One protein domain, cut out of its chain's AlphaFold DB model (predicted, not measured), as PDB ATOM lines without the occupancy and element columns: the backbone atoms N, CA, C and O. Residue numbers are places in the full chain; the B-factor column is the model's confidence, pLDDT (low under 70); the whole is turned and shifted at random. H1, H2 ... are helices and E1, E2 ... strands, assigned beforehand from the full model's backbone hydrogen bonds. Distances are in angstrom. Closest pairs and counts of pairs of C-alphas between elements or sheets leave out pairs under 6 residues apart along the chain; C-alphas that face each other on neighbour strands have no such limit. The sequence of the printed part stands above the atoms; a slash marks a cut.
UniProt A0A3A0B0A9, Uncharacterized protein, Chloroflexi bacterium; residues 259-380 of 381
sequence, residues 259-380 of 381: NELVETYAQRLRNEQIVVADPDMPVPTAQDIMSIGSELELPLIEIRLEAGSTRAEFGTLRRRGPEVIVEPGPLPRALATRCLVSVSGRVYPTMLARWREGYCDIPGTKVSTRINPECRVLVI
ATOM      1  N   ASN A 259     170.892 156.011 113.334       82.12
ATOM      2  CA  ASN A 259     171.785 154.956 113.815       82.12
ATOM      3  C   ASN A 259     172.471 155.269 115.155       82.12
ATOM      4  O   ASN A 259     172.580 154.371 115.982       82.12
ATOM      5  N   GLU A 260     172.897 156.510 115.409       90.94
ATOM      6  CA  GLU A 260     173.646 156.838 116.637       90.94
ATOM      7  C   GLU A 260     172.754 156.721 117.883       90.94
ATOM      8  O   GLU A 260     173.176 156.243 118.936       90.94
ATOM      9  N   LEU A 261     171.484 157.115 117.754       91.50
ATOM     10  CA  LEU A 261     170.503 157.029 118.834       91.50
ATOM     11  C   LEU A 261     170.145 155.573 119.152       91.50
ATOM     12  O   LEU A 261     170.138 155.185 120.321       91.50
ATOM     13  N   VAL A 262     169.887 154.769 118.116       94.50
ATOM     14  CA  VAL A 262     169.612 153.331 118.250       94.50
ATOM     15  C   VAL A 262     170.785 152.623 118.924       94.50
ATOM     16  O   VAL A 262     170.579 151.914 119.907       94.50
ATOM     17  N   GLU A 263     172.011 152.867 118.455       95.06
ATOM     18  CA  GLU A 263     173.224 152.265 119.014       95.06
ATOM     19  C   GLU A 263     173.429 152.669 120.480       95.06
ATOM     20  O   GLU A 263     173.696 151.817 121.329       95.06
ATOM     21  N   THR A 264     173.207 153.944 120.812       95.50
ATOM     22  CA  THR A 264     173.323 154.451 122.186       95.50
ATOM     23  C   THR A 264     172.350 153.746 123.134       95.50
ATOM     24  O   THR A 264     172.757 153.251 124.188       95.50
ATOM     25  N   TYR A 265     171.063 153.665 122.781       96.25
ATOM     26  CA  TYR A 265     170.069 153.011 123.637       96.25
ATOM     27  C   TYR A 265     170.257 151.496 123.703       96.25
ATOM     28  O   TYR A 265     170.150 150.931 124.792       96.25
ATOM     29  N   ALA A 266     170.589 150.842 122.586       96.31
ATOM     30  CA  ALA A 266     170.902 149.416 122.572       96.31
ATOM     31  C   ALA A 266     172.104 149.114 123.475       96.31
ATOM     32  O   ALA A 266     172.039 148.210 124.308       96.31
ATOM     33  N   GLN A 267     173.168 149.916 123.400       97.06
ATOM     34  CA  GLN A 267     174.346 149.738 124.241       97.06
ATOM     35  C   GLN A 267     174.036 149.942 125.726       97.06
ATOM     36  O   GLN A 267     174.497 149.164 126.563       97.06
ATOM     37  N   ARG A 268     173.212 150.936 126.074       97.25
ATOM     38  CA  ARG A 268     172.746 151.108 127.457       97.25
ATOM     39  C   ARG A 268     171.918 149.915 127.921       97.25
ATOM     40  O   ARG A 268     172.188 149.399 128.995       97.25
ATOM     41  N   LEU A 269     170.987 149.418 127.105       97.00
ATOM     42  CA  LEU A 269     170.148 148.260 127.440       97.00
ATOM     43  C   LEU A 269     170.932 146.936 127.496       97.00
ATOM     44  O   LEU A 269     170.495 145.984 128.137       97.00
ATOM     45  N   ARG A 270     172.114 146.839 126.877       96.75
ATOM     46  CA  ARG A 270     173.018 145.694 127.099       96.75
ATOM     47  C   ARG A 270     173.595 145.691 128.515       96.75
ATOM     48  O   ARG A 270     173.751 144.618 129.094       96.75
ATOM     49  N   ASN A 271     173.858 146.873 129.071       97.06
ATOM     50  CA  ASN A 271     174.496 147.045 130.378       97.06
ATOM     51  C   ASN A 271     173.488 147.201 131.526       97.06
ATOM     52  O   ASN A 271     173.754 146.783 132.650       97.06
ATOM     53  N   GLU A 272     172.332 147.798 131.250       97.12
ATOM     54  CA  GLU A 272     171.293 148.132 132.218       97.12
ATOM     55  C   GLU A 272     169.975 147.464 131.825       97.12
ATOM     56  O   GLU A 272     169.538 147.520 130.677       97.12
ATOM     57  N   GLN A 273     169.291 146.865 132.799       96.81
ATOM     58  CA  GLN A 273     167.991 146.243 132.551       96.81
ATOM     59  C   GLN A 273     166.904 147.283 132.236       96.81
ATOM     60  O   GLN A 273     166.011 147.019 131.433       96.81
ATOM     61  N   ILE A 274     166.969 148.455 132.878       97.38
ATOM     62  CA  ILE A 274     165.966 149.520 132.778       97.38
ATOM     63  C   ILE A 274     166.664 150.825 132.440       97.38
ATOM     64  O   ILE A 274     167.395 151.376 133.261       97.38
ATOM     65  N   VAL A 275     166.371 151.345 131.255       97.12
ATOM     66  CA  VAL A 275     166.903 152.609 130.755       97.12
ATOM     67  C   VAL A 275     165.764 153.609 130.647       97.12
ATOM     68  O   VAL A 275     164.731 153.335 130.043       97.12
ATOM     69  N   VAL A 276     165.958 154.789 131.231       96.56
ATOM     70  CA  VAL A 276     165.060 155.932 131.033       96.56
ATOM     71  C   VAL A 276     165.638 156.799 129.923       96.56
ATOM     72  O   VAL A 276     166.835 157.107 129.948       96.56
ATOM     73  N   ALA A 277     164.798 157.155 128.952       94.50
ATOM     74  CA  ALA A 277     165.154 158.080 127.889       94.50
ATOM     75  C   ALA A 277     165.566 159.427 128.491       94.50
ATOM     76  O   ALA A 277     164.890 159.965 129.371       94.50
ATOM     77  N   ASP A 278     166.719 159.921 128.051       91.19
ATOM     78  CA  ASP A 278     167.286 161.171 128.546       91.19
ATOM     79  C   ASP A 278     166.469 162.348 127.986       91.19
ATOM     80  O   ASP A 278     166.247 162.373 126.772       91.19
ATOM     81  N   PRO A 279     166.010 163.303 128.818       88.50
ATOM     82  CA  PRO A 279     165.292 164.483 128.336       88.50
ATOM     83  C   PRO A 279     166.104 165.339 127.354       88.50
ATOM     84  O   PRO A 279     165.506 166.042 126.539       88.50
ATOM     85  N   ASP A 280     167.439 165.276 127.407       91.25
ATOM     86  CA  ASP A 280     168.325 166.024 126.510       91.25
ATOM     87  C   ASP A 280     168.589 165.283 125.184       91.25
ATOM     88  O   ASP A 280     169.167 165.846 124.248       91.25
ATOM     89  N   MET A 281     168.156 164.022 125.072       88.00
ATOM     90  CA  MET A 281     168.232 163.250 123.833       88.00
ATOM     91  C   MET A 281     166.912 163.303 123.052       88.00
ATOM     92  O   MET A 281     165.835 163.413 123.637       88.00
ATOM     93  N   PRO A 282     166.958 163.175 121.711       91.62
ATOM     94  CA  PRO A 282     165.746 163.003 120.924       91.62
ATOM     95  C   PRO A 282     164.934 161.804 121.430       91.62
ATOM     96  O   PRO A 282     165.491 160.755 121.764       91.62
ATOM     97  N   VAL A 283     163.611 161.953 121.471       91.44
ATOM     98  CA  VAL A 283     162.710 160.857 121.836       91.44
ATOM     99  C   VAL A 283     162.784 159.778 120.747       91.44
ATOM    100  O   VAL A 283     162.572 160.113 119.578       91.44
ATOM    101  N   PRO A 284     163.060 158.505 121.094       93.06
ATOM    102  CA  PRO A 284     163.075 157.415 120.124       93.06
ATOM    103  C   PRO A 284     161.733 157.315 119.399       93.06
ATOM    104  O   PRO A 284     160.673 157.258 120.028       93.06
ATOM    105  N   THR A 285     161.765 157.279 118.072       93.94
ATOM    106  CA  THR A 285     160.572 157.002 117.271       93.94
ATOM    107  C   THR A 285     160.199 155.520 117.361       93.94
ATOM    108  O   THR A 285     161.005 154.683 117.763       93.94
ATOM    109  N   ALA A 286     158.987 155.156 116.930       92.44
ATOM    110  CA  ALA A 286     158.584 153.746 116.851       92.44
ATOM    111  C   ALA A 286     159.549 152.911 115.985       92.44
ATOM    112  O   ALA A 286     159.856 151.769 116.318       92.44
ATOM    113  N   GLN A 287     160.079 153.500 114.905       94.00
ATOM    114  CA  GLN A 287     161.074 152.844 114.060       94.00
ATOM    115  C   GLN A 287     162.382 152.598 114.820       94.00
ATOM    116  O   GLN A 287     162.926 151.500 114.737       94.00
ATOM    117  N   ASP A 288     162.846 153.579 115.598       95.06
ATOM    118  CA  ASP A 288     164.063 153.441 116.405       95.06
ATOM    119  C   ASP A 288     163.899 152.339 117.457       95.06
ATOM    120  O   ASP A 288     164.786 151.510 117.626       95.06
ATOM    121  N   ILE A 289     162.741 152.269 118.123       95.75
ATOM    122  CA  ILE A 289     162.440 151.241 119.134       95.75
ATOM    123  C   ILE A 289     162.440 149.838 118.510       95.75
ATOM    124  O   ILE A 289     163.005 148.907 119.090       95.75
ATOM    125  N   MET A 290     161.861 149.677 117.315       94.00
ATOM    126  CA  MET A 290     161.923 148.410 116.575       94.00
ATOM    127  C   MET A 290     163.363 148.037 116.205       94.00
ATOM    128  O   MET A 290     163.758 146.883 116.377       94.00
ATOM    129  N   SER A 291     164.162 149.003 115.746       95.69
ATOM    130  CA  SER A 291     165.579 148.791 115.443       95.69
ATOM    131  C   SER A 291     166.384 148.400 116.686       95.69
ATOM    132  O   SER A 291     167.183 147.472 116.605       95.69
ATOM    133  N   ILE A 292     166.122 149.015 117.847       96.12
ATOM    134  CA  ILE A 292     166.734 148.633 119.132       96.12
ATOM    135  C   ILE A 292     166.369 147.185 119.494       96.12
ATOM    136  O   ILE A 292     167.243 146.410 119.873       96.12
ATOM    137  N   GLY A 293     165.097 146.794 119.358       94.25
ATOM    138  CA  GLY A 293     164.659 145.416 119.614       94.25
ATOM    139  C   GLY A 293     165.361 144.394 118.715       94.25
ATOM    140  O   GLY A 293     165.830 143.368 119.204       94.25
ATOM    141  N   SER A 294     165.503 144.710 117.423       94.94
ATOM    142  CA  SER A 294     166.234 143.874 116.464       94.94
ATOM    143  C   SER A 294     167.720 143.744 116.812       94.94
ATOM    144  O   SER A 294     168.256 142.644 116.755       94.94
ATOM    145  N   GLU A 295     168.371 144.844 117.192       94.94
ATOM    146  CA  GLU A 295     169.794 144.902 117.571       94.94
ATOM    147  C   GLU A 295     170.102 144.135 118.873       94.94
ATOM    148  O   GLU A 295     171.226 143.681 119.101       94.94
ATOM    149  N   LEU A 296     169.103 143.992 119.750       95.50
ATOM    150  CA  LEU A 296     169.183 143.208 120.986       95.50
ATOM    151  C   LEU A 296     168.711 141.757 120.819       95.50
ATOM    152  O   LEU A 296     168.782 140.996 121.781       95.50
ATOM    153  N   GLU A 297     168.205 141.385 119.640       96.94
ATOM    154  CA  GLU A 297     167.558 140.091 119.382       96.94
ATOM    155  C   GLU A 297     166.414 139.788 120.374       96.94
ATOM    156  O   GLU A 297     166.220 138.652 120.822       96.94
ATOM    157  N   LEU A 298     165.643 140.817 120.746       95.94
ATOM    158  CA  LEU A 298     164.526 140.708 121.684       95.94
ATOM    159  C   LEU A 298     163.189 141.038 121.004       95.94
ATOM    160  O   LEU A 298     163.095 142.029 120.276       95.94
ATOM    161  N   PRO A 299     162.116 140.270 121.275       96.75
ATOM    162  CA  PRO A 299     160.779 140.644 120.830       96.75
ATOM    163  C   PRO A 299     160.350 141.952 121.505       96.75
ATOM    164  O   PRO A 299     160.606 142.148 122.692       96.75
ATOM    165  N   LEU A 300     159.685 142.833 120.757       97.12
ATOM    166  CA  LEU A 300     159.220 144.130 121.249       97.12
ATOM    167  C   LEU A 300     157.774 144.048 121.757       97.12
ATOM    168  O   LEU A 300     156.891 143.548 121.060       97.12
ATOM    169  N   ILE A 301     157.528 144.607 122.941       96.69
ATOM    170  CA  ILE A 301     156.195 144.874 123.486       96.69
ATOM    171  C   ILE A 301     156.100 146.365 123.819       96.69
ATOM    172  O   ILE A 301     156.858 146.877 124.641       96.69
ATOM    173  N   GLU A 302     155.152 147.066 123.202       95.19
ATOM    174  CA  GLU A 302     154.874 148.469 123.510       95.19
ATOM    175  C   GLU A 302     153.718 148.590 124.505       95.19
ATOM    176  O   GLU A 302     152.624 148.075 124.271       95.19
ATOM    177  N   ILE A 303     153.953 149.312 125.598       94.00
ATOM    178  CA  ILE A 303     152.952 149.657 126.604       94.00
ATOM    179  C   ILE A 303     152.820 151.178 126.650       94.00
ATOM    180  O   ILE A 303     153.802 151.908 126.811       94.00
ATOM    181  N   ARG A 304     151.587 151.671 126.525       91.50
ATOM    182  CA  ARG A 304     151.272 153.098 126.640       91.50
ATOM    183  C   ARG A 304     150.543 153.343 127.949       91.50
ATOM    184  O   ARG A 304     149.404 152.922 128.122       91.50
ATOM    185  N   LEU A 305     151.208 154.012 128.881       88.69
ATOM    186  CA  LEU A 305     150.618 154.411 130.149       88.69
ATOM    187  C   LEU A 305     149.860 155.722 129.949       88.69
ATOM    188  O   LEU A 305     150.423 156.813 130.032       88.69
ATOM    189  N   GLU A 306     148.561 155.615 129.681       78.50
ATOM    190  CA  GLU A 306     147.685 156.785 129.655       78.50
ATOM    191  C   GLU A 306     147.608 157.447 131.039       78.50
ATOM    192  O   GLU A 306     147.539 156.781 132.081       78.50
ATOM    193  N   ALA A 307     147.565 158.780 131.052       55.59
ATOM    194  CA  ALA A 307     147.337 159.552 132.264       55.59
ATOM    195  C   ALA A 307     145.986 159.154 132.893       55.59
ATOM    196  O   ALA A 307     144.924 159.467 132.367       55.59
ATOM    197  N   GLY A 308     146.036 158.450 134.029       51.38
ATOM    198  CA  GLY A 308     144.854 157.978 134.761       51.38
ATOM    199  C   GLY A 308     144.603 156.466 134.699       51.38
ATOM    200  O   GLY A 308     143.771 155.969 135.464       51.38
ATOM    201  N   SER A 309     145.349 155.706 133.885       53.06
ATOM    202  CA  SER A 309     145.273 154.237 133.861       53.06
ATOM    203  C   SER A 309     145.968 153.638 135.088       53.06
ATOM    204  O   SER A 309     147.134 153.260 135.071       53.06
ATOM    205  N   THR A 310     145.253 153.571 136.209       55.16
ATOM    206  CA  THR A 310     145.785 152.992 137.458       55.16
ATOM    207  C   THR A 310     145.500 151.497 137.601       55.16
ATOM    208  O   THR A 310     145.899 150.905 138.600       55.16
ATOM    209  N   ARG A 311     144.789 150.868 136.650       65.69
ATOM    210  CA  ARG A 311     144.270 149.499 136.841       65.69
ATOM    211  C   ARG A 311     144.427 148.548 135.657       65.69
ATOM    212  O   ARG A 311     144.752 147.393 135.881       65.69
ATOM    213  N   ALA A 312     144.208 148.964 134.412       75.94
ATOM    214  CA  ALA A 312     144.197 147.992 133.313       75.94
ATOM    215  C   ALA A 312     145.602 147.435 133.015       75.94
ATOM    216  O   ALA A 312     145.785 146.219 133.006       75.94
ATOM    217  N   GLU A 313     146.591 148.322 132.865       87.94
ATOM    218  CA  GLU A 313     147.950 147.944 132.447       87.94
ATOM    219  C   GLU A 313     148.699 147.129 133.500       87.94
ATOM    220  O   GLU A 313     149.432 146.192 133.185       87.94
ATOM    221  N   PHE A 314     148.473 147.448 134.770       87.31
ATOM    222  CA  PHE A 314     149.153 146.796 135.879       87.31
ATOM    223  C   PHE A 314     148.415 145.560 136.393       87.31
ATOM    224  O   PHE A 314     149.037 144.638 136.909       87.31
ATOM    225  N   GLY A 315     147.100 145.486 136.218       87.75
ATOM    226  CA  GLY A 315     146.302 144.347 136.650       87.75
ATOM    227  C   GLY A 315     145.231 144.704 137.660       87.75
ATOM    228  O   GLY A 315     145.094 145.834 138.125       87.75
ATOM    229  N   THR A 316     144.417 143.706 137.982       87.19
ATOM    230  CA  THR A 316     143.183 143.920 138.737       87.19
ATOM    231  C   THR A 316     142.957 142.821 139.761       87.19
ATOM    232  O   THR A 316     143.394 141.684 139.592       87.19
ATOM    233  N   LEU A 317     142.222 143.154 140.820       87.06
ATOM    234  CA  LEU A 317     141.611 142.155 141.685       87.06
ATOM    235  C   LEU A 317     140.369 141.606 140.985       87.06
ATOM    236  O   LEU A 317     139.428 142.351 140.703       87.06
ATOM    237  N   ARG A 318     140.350 140.303 140.717       87.44
ATOM    238  CA  ARG A 318     139.190 139.609 140.164       87.44
ATOM    239  C   ARG A 318     138.614 138.648 141.183       87.44
ATOM    240  O   ARG A 318     139.327 137.874 141.806       87.44
ATOM    241  N   ARG A 319     137.291 138.658 141.330       89.12
ATOM    242  CA  ARG A 319     136.592 137.670 142.151       89.12
ATOM    243  C   ARG A 319     136.331 136.414 141.320       89.12
ATOM    244  O   ARG A 319     135.609 136.479 140.326       89.12
ATOM    245  N   ARG A 320     136.886 135.274 141.730       91.62
ATOM    246  CA  ARG A 320     136.666 133.961 141.109       91.62
ATOM    247  C   ARG A 320     135.947 133.060 142.114       91.62
ATOM    248  O   ARG A 320     136.560 132.332 142.880       91.62
ATOM    249  N   GLY A 321     134.615 133.143 142.129       92.12
ATOM    250  CA  GLY A 321     133.789 132.443 143.120       92.12
ATOM    251  C   GLY A 321     133.864 133.111 144.505       92.12
ATOM    252  O   GLY A 321     133.574 134.311 144.599       92.12
ATOM    253  N   PRO A 322     134.194 132.372 145.583       91.25
ATOM    254  CA  PRO A 322     134.381 132.960 146.909       91.25
ATOM    255  C   PRO A 322     135.723 133.698 147.052       91.25
ATOM    256  O   PRO A 322     135.844 134.543 147.933       91.25
ATOM    257  N   GLU A 323     136.696 133.430 146.179       92.00
ATOM    258  CA  GLU A 323     138.055 133.965 146.278       92.00
ATOM    259  C   GLU A 323     138.234 135.272 145.503       92.00
ATOM    260  O   GLU A 323     137.635 135.487 144.442       92.00
ATOM    261  N   VAL A 324     139.102 136.142 146.021       89.62
ATOM    262  CA  VAL A 324     139.613 137.320 145.313       89.62
ATOM    263  C   VAL A 324     141.044 137.010 144.891       89.62
ATOM    264  O   VAL A 324     141.922 136.870 145.735       89.62
ATOM    265  N   ILE A 325     141.265 136.895 143.586       93.19
ATOM    266  CA  ILE A 325     142.570 136.620 142.987       93.19
ATOM    267  C   ILE A 325     143.145 137.894 142.371       93.19
ATOM    268  O   ILE A 325     142.410 138.755 141.881       93.19
ATOM    269  N   VAL A 326     144.470 138.007 142.372       91.62
ATOM    270  CA  VAL A 326     145.171 139.065 141.642       91.62
ATOM    271  C   VAL A 326     145.438 138.574 140.228       91.62
ATOM    272  O   VAL A 326     146.101 137.557 140.040       91.62
ATOM    273  N   GLU A 327     144.920 139.281 139.228       91.44
ATOM    274  CA  GLU A 327     145.217 139.005 137.828       91.44
ATOM    275  C   GLU A 327     146.186 140.077 137.300       91.44
ATOM    276  O   GLU A 327     145.786 141.243 137.201       91.44
ATOM    277  N   PRO A 328     147.442 139.720 136.958       90.88
ATOM    278  CA  PRO A 328     148.412 140.685 136.452       90.88
ATOM    279  C   PRO A 328     147.946 141.245 135.109       90.88
ATOM    280  O   PRO A 328     147.405 140.501 134.282       90.88
ATOM    281  N   GLY A 329     148.160 142.542 134.900       92.31
ATOM    282  CA  GLY A 329     147.843 143.228 133.649       92.31
ATOM    283  C   GLY A 329     148.893 142.987 132.555       92.31
ATOM    284  O   GLY A 329     149.844 142.227 132.769       92.31
ATOM    285  N   PRO A 330     148.728 143.615 131.379       93.81
ATOM    286  CA  PRO A 330     149.679 143.547 130.271       93.81
ATOM    287  C   PRO A 330     151.127 143.859 130.663       93.81
ATOM    288  O   PRO A 330     152.023 143.110 130.283       93.81
ATOM    289  N   LEU A 331     151.368 144.902 131.463       94.19
ATOM    290  CA  LEU A 331     152.722 145.352 131.778       94.19
ATOM    291  C   LEU A 331     153.486 144.364 132.679       94.19
ATOM    292  O   LEU A 331     154.555 143.920 132.263       94.19
ATOM    293  N   PRO A 332     152.977 143.925 133.851       94.38
ATOM    294  CA  PRO A 332     153.687 142.919 134.642       94.38
ATOM    295  C   PRO A 332     153.856 141.587 133.908       94.38
ATOM    296  O   PRO A 332     154.849 140.901 134.128       94.38
ATOM    297  N   ARG A 333     152.913 141.215 133.027       95.44
ATOM    298  CA  ARG A 333     153.065 140.027 132.170       95.44
ATOM    299  C   ARG A 333     154.208 140.201 131.177       95.44
ATOM    300  O   ARG A 333     155.009 139.285 131.045       95.44
ATOM    301  N   ALA A 334     154.304 141.358 130.518       96.25
ATOM    302  CA  ALA A 334     155.393 141.661 129.596       96.25
ATOM    303  C   ALA A 334     156.749 141.602 130.318       96.25
ATOM    304  O   ALA A 334     157.632 140.851 129.911       96.25
ATOM    305  N   LEU A 335     156.866 142.284 131.463       96.69
ATOM    306  CA  LEU A 335     158.085 142.324 132.279       96.69
ATOM    307  C   LEU A 335     158.531 140.945 132.800       96.69
ATOM    308  O   LEU A 335     159.713 140.741 133.066       96.69
ATOM    309  N   ALA A 336     157.614 139.985 132.935       96.62
ATOM    310  CA  ALA A 336     157.927 138.610 133.332       96.62
ATOM    311  C   ALA A 336     158.480 137.735 132.185       96.62
ATOM    312  O   ALA A 336     158.887 136.594 132.418       96.62
ATOM    313  N   THR A 337     158.522 138.244 130.952       96.56
ATOM    314  CA  THR A 337     159.008 137.519 129.767       96.56
ATOM    315  C   THR A 337     160.319 138.100 129.239       96.56
ATOM    316  O   THR A 337     160.645 139.258 129.490       96.56
ATOM    317  N   ARG A 338     161.086 137.302 128.486       97.50
ATOM    318  CA  ARG A 338     162.295 137.764 127.791       97.50
ATOM    319  C   ARG A 338     161.897 138.606 126.574       97.50
ATOM    320  O   ARG A 338     161.658 138.067 125.496       97.50
ATOM    321  N   CYS A 339     161.802 139.916 126.756       97.69
ATOM    322  CA  CYS A 339     161.430 140.863 125.710       97.69
ATOM    323  C   CYS A 339     162.024 142.255 125.967       97.69
ATOM    324  O   CYS A 339     162.476 142.552 127.075       97.69
ATOM    325  N   LEU A 340     162.001 143.103 124.942       98.06
ATOM    326  CA  LEU A 340     162.148 144.544 125.081       98.06
ATOM    327  C   LEU A 340     160.760 145.142 125.330       98.06
ATOM    328  O   LEU A 340     159.877 145.042 124.481       98.06
ATOM    329  N   VAL A 341     160.566 145.777 126.479       97.88
ATOM    330  CA  VAL A 341     159.348 146.508 126.827       97.88
ATOM    331  C   VAL A 341     159.607 147.999 126.660       97.88
ATOM    332  O   VAL A 341     160.398 148.582 127.401       97.88
ATOM    333  N   SER A 342     158.923 148.625 125.708       97.31
ATOM    334  CA  SER A 342     158.888 150.083 125.591       97.31
ATOM    335  C   SER A 342     157.693 150.613 126.370       97.31
ATOM    336  O   SER A 342     156.551 150.272 126.063       97.31
ATOM    337  N   VAL A 343     157.944 151.421 127.397       95.88
ATOM    338  CA  VAL A 343     156.909 152.037 128.231       95.88
ATOM    339  C   VAL A 343     156.869 153.524 127.923       95.88
ATOM    340  O   VAL A 343     157.801 154.244 128.263       95.88
ATOM    341  N   SER A 344     155.780 153.985 127.314       93.50
ATOM    342  CA  SER A 344     155.567 155.409 127.036       93.50
ATOM    343  C   SER A 344     154.595 156.030 128.036       93.50
ATOM    344  O   SER A 344     153.546 155.451 128.326       93.50
ATOM    345  N   GLY A 345     154.938 157.208 128.551       90.06
ATOM    346  CA  GLY A 345     154.121 157.980 129.484       90.06
ATOM    347  C   GLY A 345     154.676 158.029 130.908       90.06
ATOM    348  O   GLY A 345     155.788 157.599 131.213       90.06
ATOM    349  N   ARG A 346     153.868 158.577 131.824       86.25
ATOM    350  CA  ARG A 346     154.336 158.955 133.162       86.25
ATOM    351  C   ARG A 346     154.508 157.743 134.079       86.25
ATOM    352  O   ARG A 346     153.536 157.197 134.599       86.25
ATOM    353  N   VAL A 347     155.759 157.396 134.366       88.00
ATOM    354  CA  VAL A 347     156.137 156.411 135.389       88.00
ATOM    355  C   VAL A 347     156.445 157.133 136.704       88.00
ATOM    356  O   VAL A 347     157.233 158.078 136.744       88.00
ATOM    357  N   TYR A 348     155.819 156.709 137.804       87.25
ATOM    358  CA  TYR A 348     156.115 157.265 139.127       87.25
ATOM    359  C   TYR A 348     157.538 156.885 139.577       87.25
ATOM    360  O   TYR A 348     157.933 155.732 139.396       87.25
ATOM    361  N   PRO A 349     158.293 157.787 140.234       89.69
ATOM    362  CA  PRO A 349     159.656 157.492 140.685       89.69
ATOM    363  C   PRO A 349     159.760 156.254 141.583       89.69
ATOM    364  O   PRO A 349     160.702 155.478 141.460       89.69
ATOM    365  N   THR A 350     158.764 156.033 142.445       90.06
ATOM    366  CA  THR A 350     158.689 154.852 143.319       90.06
ATOM    367  C   THR A 350     158.574 153.558 142.522       90.06
ATOM    368  O   THR A 350     159.249 152.586 142.827       90.06
ATOM    369  N   MET A 351     157.777 153.553 141.457       90.31
ATOM    370  CA  MET A 351     157.633 152.401 140.569       90.31
ATOM    371  C   MET A 351     158.922 152.115 139.800       90.31
ATOM    372  O   MET A 351     159.335 150.965 139.707       90.31
ATOM    373  N   LEU A 352     159.598 153.156 139.312       93.75
ATOM    374  CA  LEU A 352     160.888 153.005 138.647       93.75
ATOM    375  C   LEU A 352     161.962 152.440 139.595       93.75
ATOM    376  O   LEU A 352     162.765 151.608 139.179       93.75
ATOM    377  N   ALA A 353     161.971 152.867 140.862       94.56
ATOM    378  CA  ALA A 353     162.859 152.308 141.880       94.56
ATOM    379  C   ALA A 353     162.598 150.807 142.083       94.56
ATOM    380  O   ALA A 353     163.524 150.007 141.993       94.56
ATOM    381  N   ARG A 354     161.325 150.416 142.219       94.75
ATOM    382  CA  ARG A 354     160.919 149.009 142.345       94.75
ATOM    383  C   ARG A 354     161.312 148.177 141.129       94.75
ATOM    384  O   ARG A 354     161.806 147.062 141.280       94.75
ATOM    385  N   TRP A 355     161.183 148.734 139.924       95.88
ATOM    386  CA  TRP A 355     161.629 148.049 138.713       95.88
ATOM    387  C   TRP A 355     163.136 147.804 138.743       95.88
ATOM    388  O   TRP A 355     163.572 146.703 138.424       95.88
ATOM    389  N   ARG A 356     163.933 148.786 139.177       95.69
ATOM    390  CA  ARG A 356     165.394 148.637 139.317       95.69
ATOM    391  C   ARG A 356     165.794 147.595 140.359       95.69
ATOM    392  O   ARG A 356     166.843 146.980 140.214       95.69
ATOM    393  N   GLU A 357     164.949 147.357 141.357       96.38
ATOM    394  CA  GLU A 357     165.090 146.245 142.308       96.38
ATOM    395  C   GLU A 357     164.695 144.883 141.696       96.38
ATOM    396  O   GLU A 357     164.852 143.846 142.336       96.38
ATOM    397  N   GLY A 358     164.186 144.858 140.461       96.81
ATOM    398  CA  GLY A 358     163.765 143.650 139.753       96.81
ATOM    399  C   GLY A 358     162.305 143.260 139.988       96.81
ATOM    400  O   GLY A 358     161.940 142.110 139.736       96.81
ATOM    401  N   TYR A 359     161.455 144.184 140.451       97.00
ATOM    402  CA  TYR A 359     160.049 143.916 140.771       97.00
ATOM    403  C   TYR A 359     159.097 144.920 140.121       97.00
ATOM    404  O   TYR A 359     159.359 146.112 140.083       97.00
ATOM    405  N   CYS A 360     157.938 144.451 139.664       94.69
ATOM    406  CA  CYS A 360     156.834 145.291 139.216       94.69
ATOM    407  C   CYS A 360     155.624 145.086 140.125       94.69
ATOM    408  O   CYS A 360     154.999 144.023 140.116       94.69
ATOM    409  N   ASP A 361     155.276 146.115 140.889       91.50
ATOM    410  CA  ASP A 361     154.122 146.076 141.781       91.50
ATOM    411  C   ASP A 361     152.805 146.190 140.992       91.50
ATOM    412  O   ASP A 361     152.733 146.859 139.956       91.50
ATOM    413  N   ILE A 362     151.749 145.543 141.493       88.56
ATOM    414  CA  ILE A 362     150.387 145.656 140.959       88.56
ATOM    415  C   ILE A 362     149.613 146.640 141.858       88.56
ATOM    416  O   ILE A 362     149.249 146.272 142.983       88.56
ATOM    417  N   PRO A 363     149.347 147.887 141.411       82.69
ATOM    418  CA  PRO A 363     148.701 148.924 142.206       82.69
ATOM    419  C   PRO A 363     147.368 148.477 142.807       82.69
ATOM    420  O   PRO A 363     146.563 147.794 142.175       82.69
ATOM    421  N   GLY A 364     147.120 148.897 144.050       80.19
ATOM    422  CA  GLY A 364     145.926 148.504 144.804       80.19
ATOM    423  C   GLY A 364     145.981 147.078 145.362       80.19
ATOM    424  O   GLY A 364     144.992 146.612 145.926       80.19
ATOM    425  N   THR A 365     147.120 146.394 145.235       83.75
ATOM    426  CA  THR A 365     147.368 145.069 145.813       83.75
ATOM    427  C   THR A 365     148.698 145.061 146.571       83.75
ATOM    428  O   THR A 365     149.502 145.977 146.432       83.75
ATOM    429  N   LYS A 366     148.935 144.021 147.379       86.12
ATOM    430  CA  LYS A 366     150.238 143.765 148.024       86.12
ATOM    431  C   LYS A 366     151.124 142.819 147.197       86.12
ATOM    432  O   LYS A 366     152.060 142.239 147.734       86.12
ATOM    433  N   VAL A 367     150.786 142.594 145.925       90.12
ATOM    434  CA  VAL A 367     151.446 141.608 145.063       90.12
ATOM    435  C   VAL A 367     152.394 142.307 144.097       90.12
ATOM    436  O   VAL A 367     152.061 143.338 143.509       90.12
ATOM    437  N   SER A 368     153.561 141.699 143.908       93.31
ATOM    438  CA  SER A 368     154.586 142.123 142.961       93.31
ATOM    439  C   SER A 368     154.973 140.968 142.044       93.31
ATOM    440  O   SER A 368     155.109 139.831 142.501       93.31
ATOM    441  N   THR A 369     155.213 141.262 140.772       93.88
ATOM    442  CA  THR A 369     155.754 140.308 139.799       93.88
ATOM    443  C   THR A 369     157.254 140.541 139.646       93.88
ATOM    444  O   THR A 369     157.681 141.682 139.484       93.88
ATOM    445  N   ARG A 370     158.065 139.480 139.674       97.06
ATOM    446  CA  ARG A 370     159.506 139.586 139.404       97.06
ATOM    447  C   ARG A 370     159.742 139.875 137.919       97.06
ATOM    448  O   ARG A 370     159.168 139.201 137.064       97.06
ATOM    449  N   ILE A 371     160.588 140.854 137.625       97.56
ATOM    450  CA  ILE A 371     161.018 141.173 136.264       97.56
ATOM    451  C   ILE A 371     162.009 140.099 135.814       97.56
ATOM    452  O   ILE A 371     162.926 139.725 136.548       97.56
ATOM    453  N   ASN A 372     161.815 139.581 134.606       98.06
ATOM    454  CA  ASN A 372     162.716 138.601 134.021       98.06
ATOM    455  C   ASN A 372     164.111 139.228 133.824       98.06
ATOM    456  O   ASN A 372     164.194 140.312 133.246       98.06
ATOM    457  N   PRO A 373     165.210 138.581 134.257       96.94
ATOM    458  CA  PRO A 373     166.561 139.146 134.161       96.94
ATOM    459  C   PRO A 373     167.014 139.439 132.717       96.94
ATOM    460  O   PRO A 373     167.878 140.288 132.497       96.94
ATOM    461  N   GLU A 374     166.421 138.778 131.722       97.44
ATOM    462  CA  GLU A 374     166.671 139.016 130.296       97.44
ATOM    463  C   GLU A 374     165.676 140.006 129.664       97.44
ATOM    464  O   GLU A 374     165.844 140.395 128.510       97.44
ATOM    465  N   CYS A 375     164.653 140.451 130.401       97.94
ATOM    466  CA  CYS A 375     163.797 141.554 129.970       97.94
ATOM    467  C   CYS A 375     164.597 142.860 129.954       97.94
ATOM    468  O   CYS A 375     165.460 143.084 130.807       97.94
ATOM    469  N   ARG A 376     164.311 143.722 128.983       98.19
ATOM    470  CA  ARG A 376     164.879 145.063 128.858       98.19
ATOM    471  C   ARG A 376     163.752 146.072 128.818       98.19
ATOM    472  O   ARG A 376     162.779 145.860 128.109       98.19
ATOM    473  N   VAL A 377     163.864 147.148 129.584       97.94
ATOM    474  CA  VAL A 377     162.806 148.152 129.707       97.94
ATOM    475  C   VAL A 377     163.343 149.495 129.250       97.94
ATOM    476  O   VAL A 377     164.288 150.017 129.837       97.94
ATOM    477  N   LEU A 378     162.721 150.065 128.223       97.69
ATOM    478  CA  LEU A 378     162.966 151.433 127.785       97.69
ATOM    479  C   LEU A 378     161.788 152.301 128.228       97.69
ATOM    480  O   LEU A 378     160.672 152.129 127.748       97.69
ATOM    481  N   VAL A 379     162.032 153.223 129.157       96.69
ATOM    482  CA  VAL A 379     161.017 154.159 129.653       96.69
ATOM    483  C   VAL A 379     161.140 155.475 128.901       96.69
ATOM    484  O   VAL A 379     162.183 156.124 128.961       96.69
ATOM    485  N   ILE A 380     160.070 155.871 128.223       94.50
ATOM    486  CA  ILE A 380     159.957 157.104 127.447       94.50
ATOM    487  C   ILE A 380     158.965 158.016 128.191       94.50
ATOM    488  O   ILE A 380     157.756 157.774 128.100       94.50
TER     489      ILE A 380
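What this domain is: This is residues 259 to 380 of the 381 residues of an uncharacterized protein of Chloroflexi bacterium (UniProt A0A3A0B0A9). A small twisted sheet of four parallel strands, E1, E8, E5 and E2, is covered by H1 and H2 on one face and by the short H3 on the other, where the small hairpin E6 and E7 packs on H3 and on H4. From one end of this body the hairpin E3 and E4 reaches away as a long arm, and this arm makes much of the length. The printed part has 122 residues, with four named helices and eight named strands in the order H1 E1 H2 E2 E3 E4 H3 E5 H4 E6 E7 E8, class mixed. It is compact, with a radius of gyration of the C-alphas of 15.0 A, and spans 55 by 27 by 24 A.

How they stand to each other: Begin with the largest sheet: edge strand E1, residues 274 to 276, then E8, residues 376 to 380, E5, residues 340 to 345, and edge strand E2, residues 300 to 305. Look for N 275 and O 377 at 2.8 A between E1 and E8, N 341 and O 376 at 2.7 A between E8 and E5, and N 301 and O 340 at 2.8 A between E5 and E2. H2, residues 286 to 295, is on this sheet at a height of 9.4 A; E1, H2 and E2 form a split strand-helix-strand unit, two parallel strands with others between them, its crossover right-handed. H1, residues 259 to 271, is on the same face and touches H2 with residues 261 to 266 alone, at a steep tilt of 53 degrees; the closest C-alphas, of Ala 266 and Ile 292, are 5.5 A apart. On the opposite face H3, residues 330 to 335, lies over E5 at a height of 8.8 A. H4, residues 349 to 356, only grazes the sheet with residues 352 to 356. The hairpin E6, residues 359 to 361, and E7, residues 368 to 370, has N 360 and O 369 at 2.8 A; the closest C-alphas of H3 and E6, Pro 332 and Cys 360, are 6.0 A apart. In the hairpin E3, residues 315 to 320, and E4, residues 323 to 328, find N 318 and O 325 at 2.8 A. In H1, H2, H3 and H4 every O i to N i+4 pair is within hydrogen-bond range.

Where its parts are: Find C-alpha 259 at (171.785, 154.956, 113.815); from there H1 runs 18.6 A to C-alpha 271. H2 measures 14.3 A, E2 16.1 A, E5 16.3 A, E3 14.9 A and E4 15.8 A. E8 ends at C-alpha 380, at (159.957, 157.104, 127.447).

The domain as a whole: The C-alphas farthest apart, of Glu 260 and Pro 322, are 55.0 A apart. The printed part has no cut and no long link. Mean pLDDT of the printed part is 91.6; look for values under 70 at residues 307 to 311.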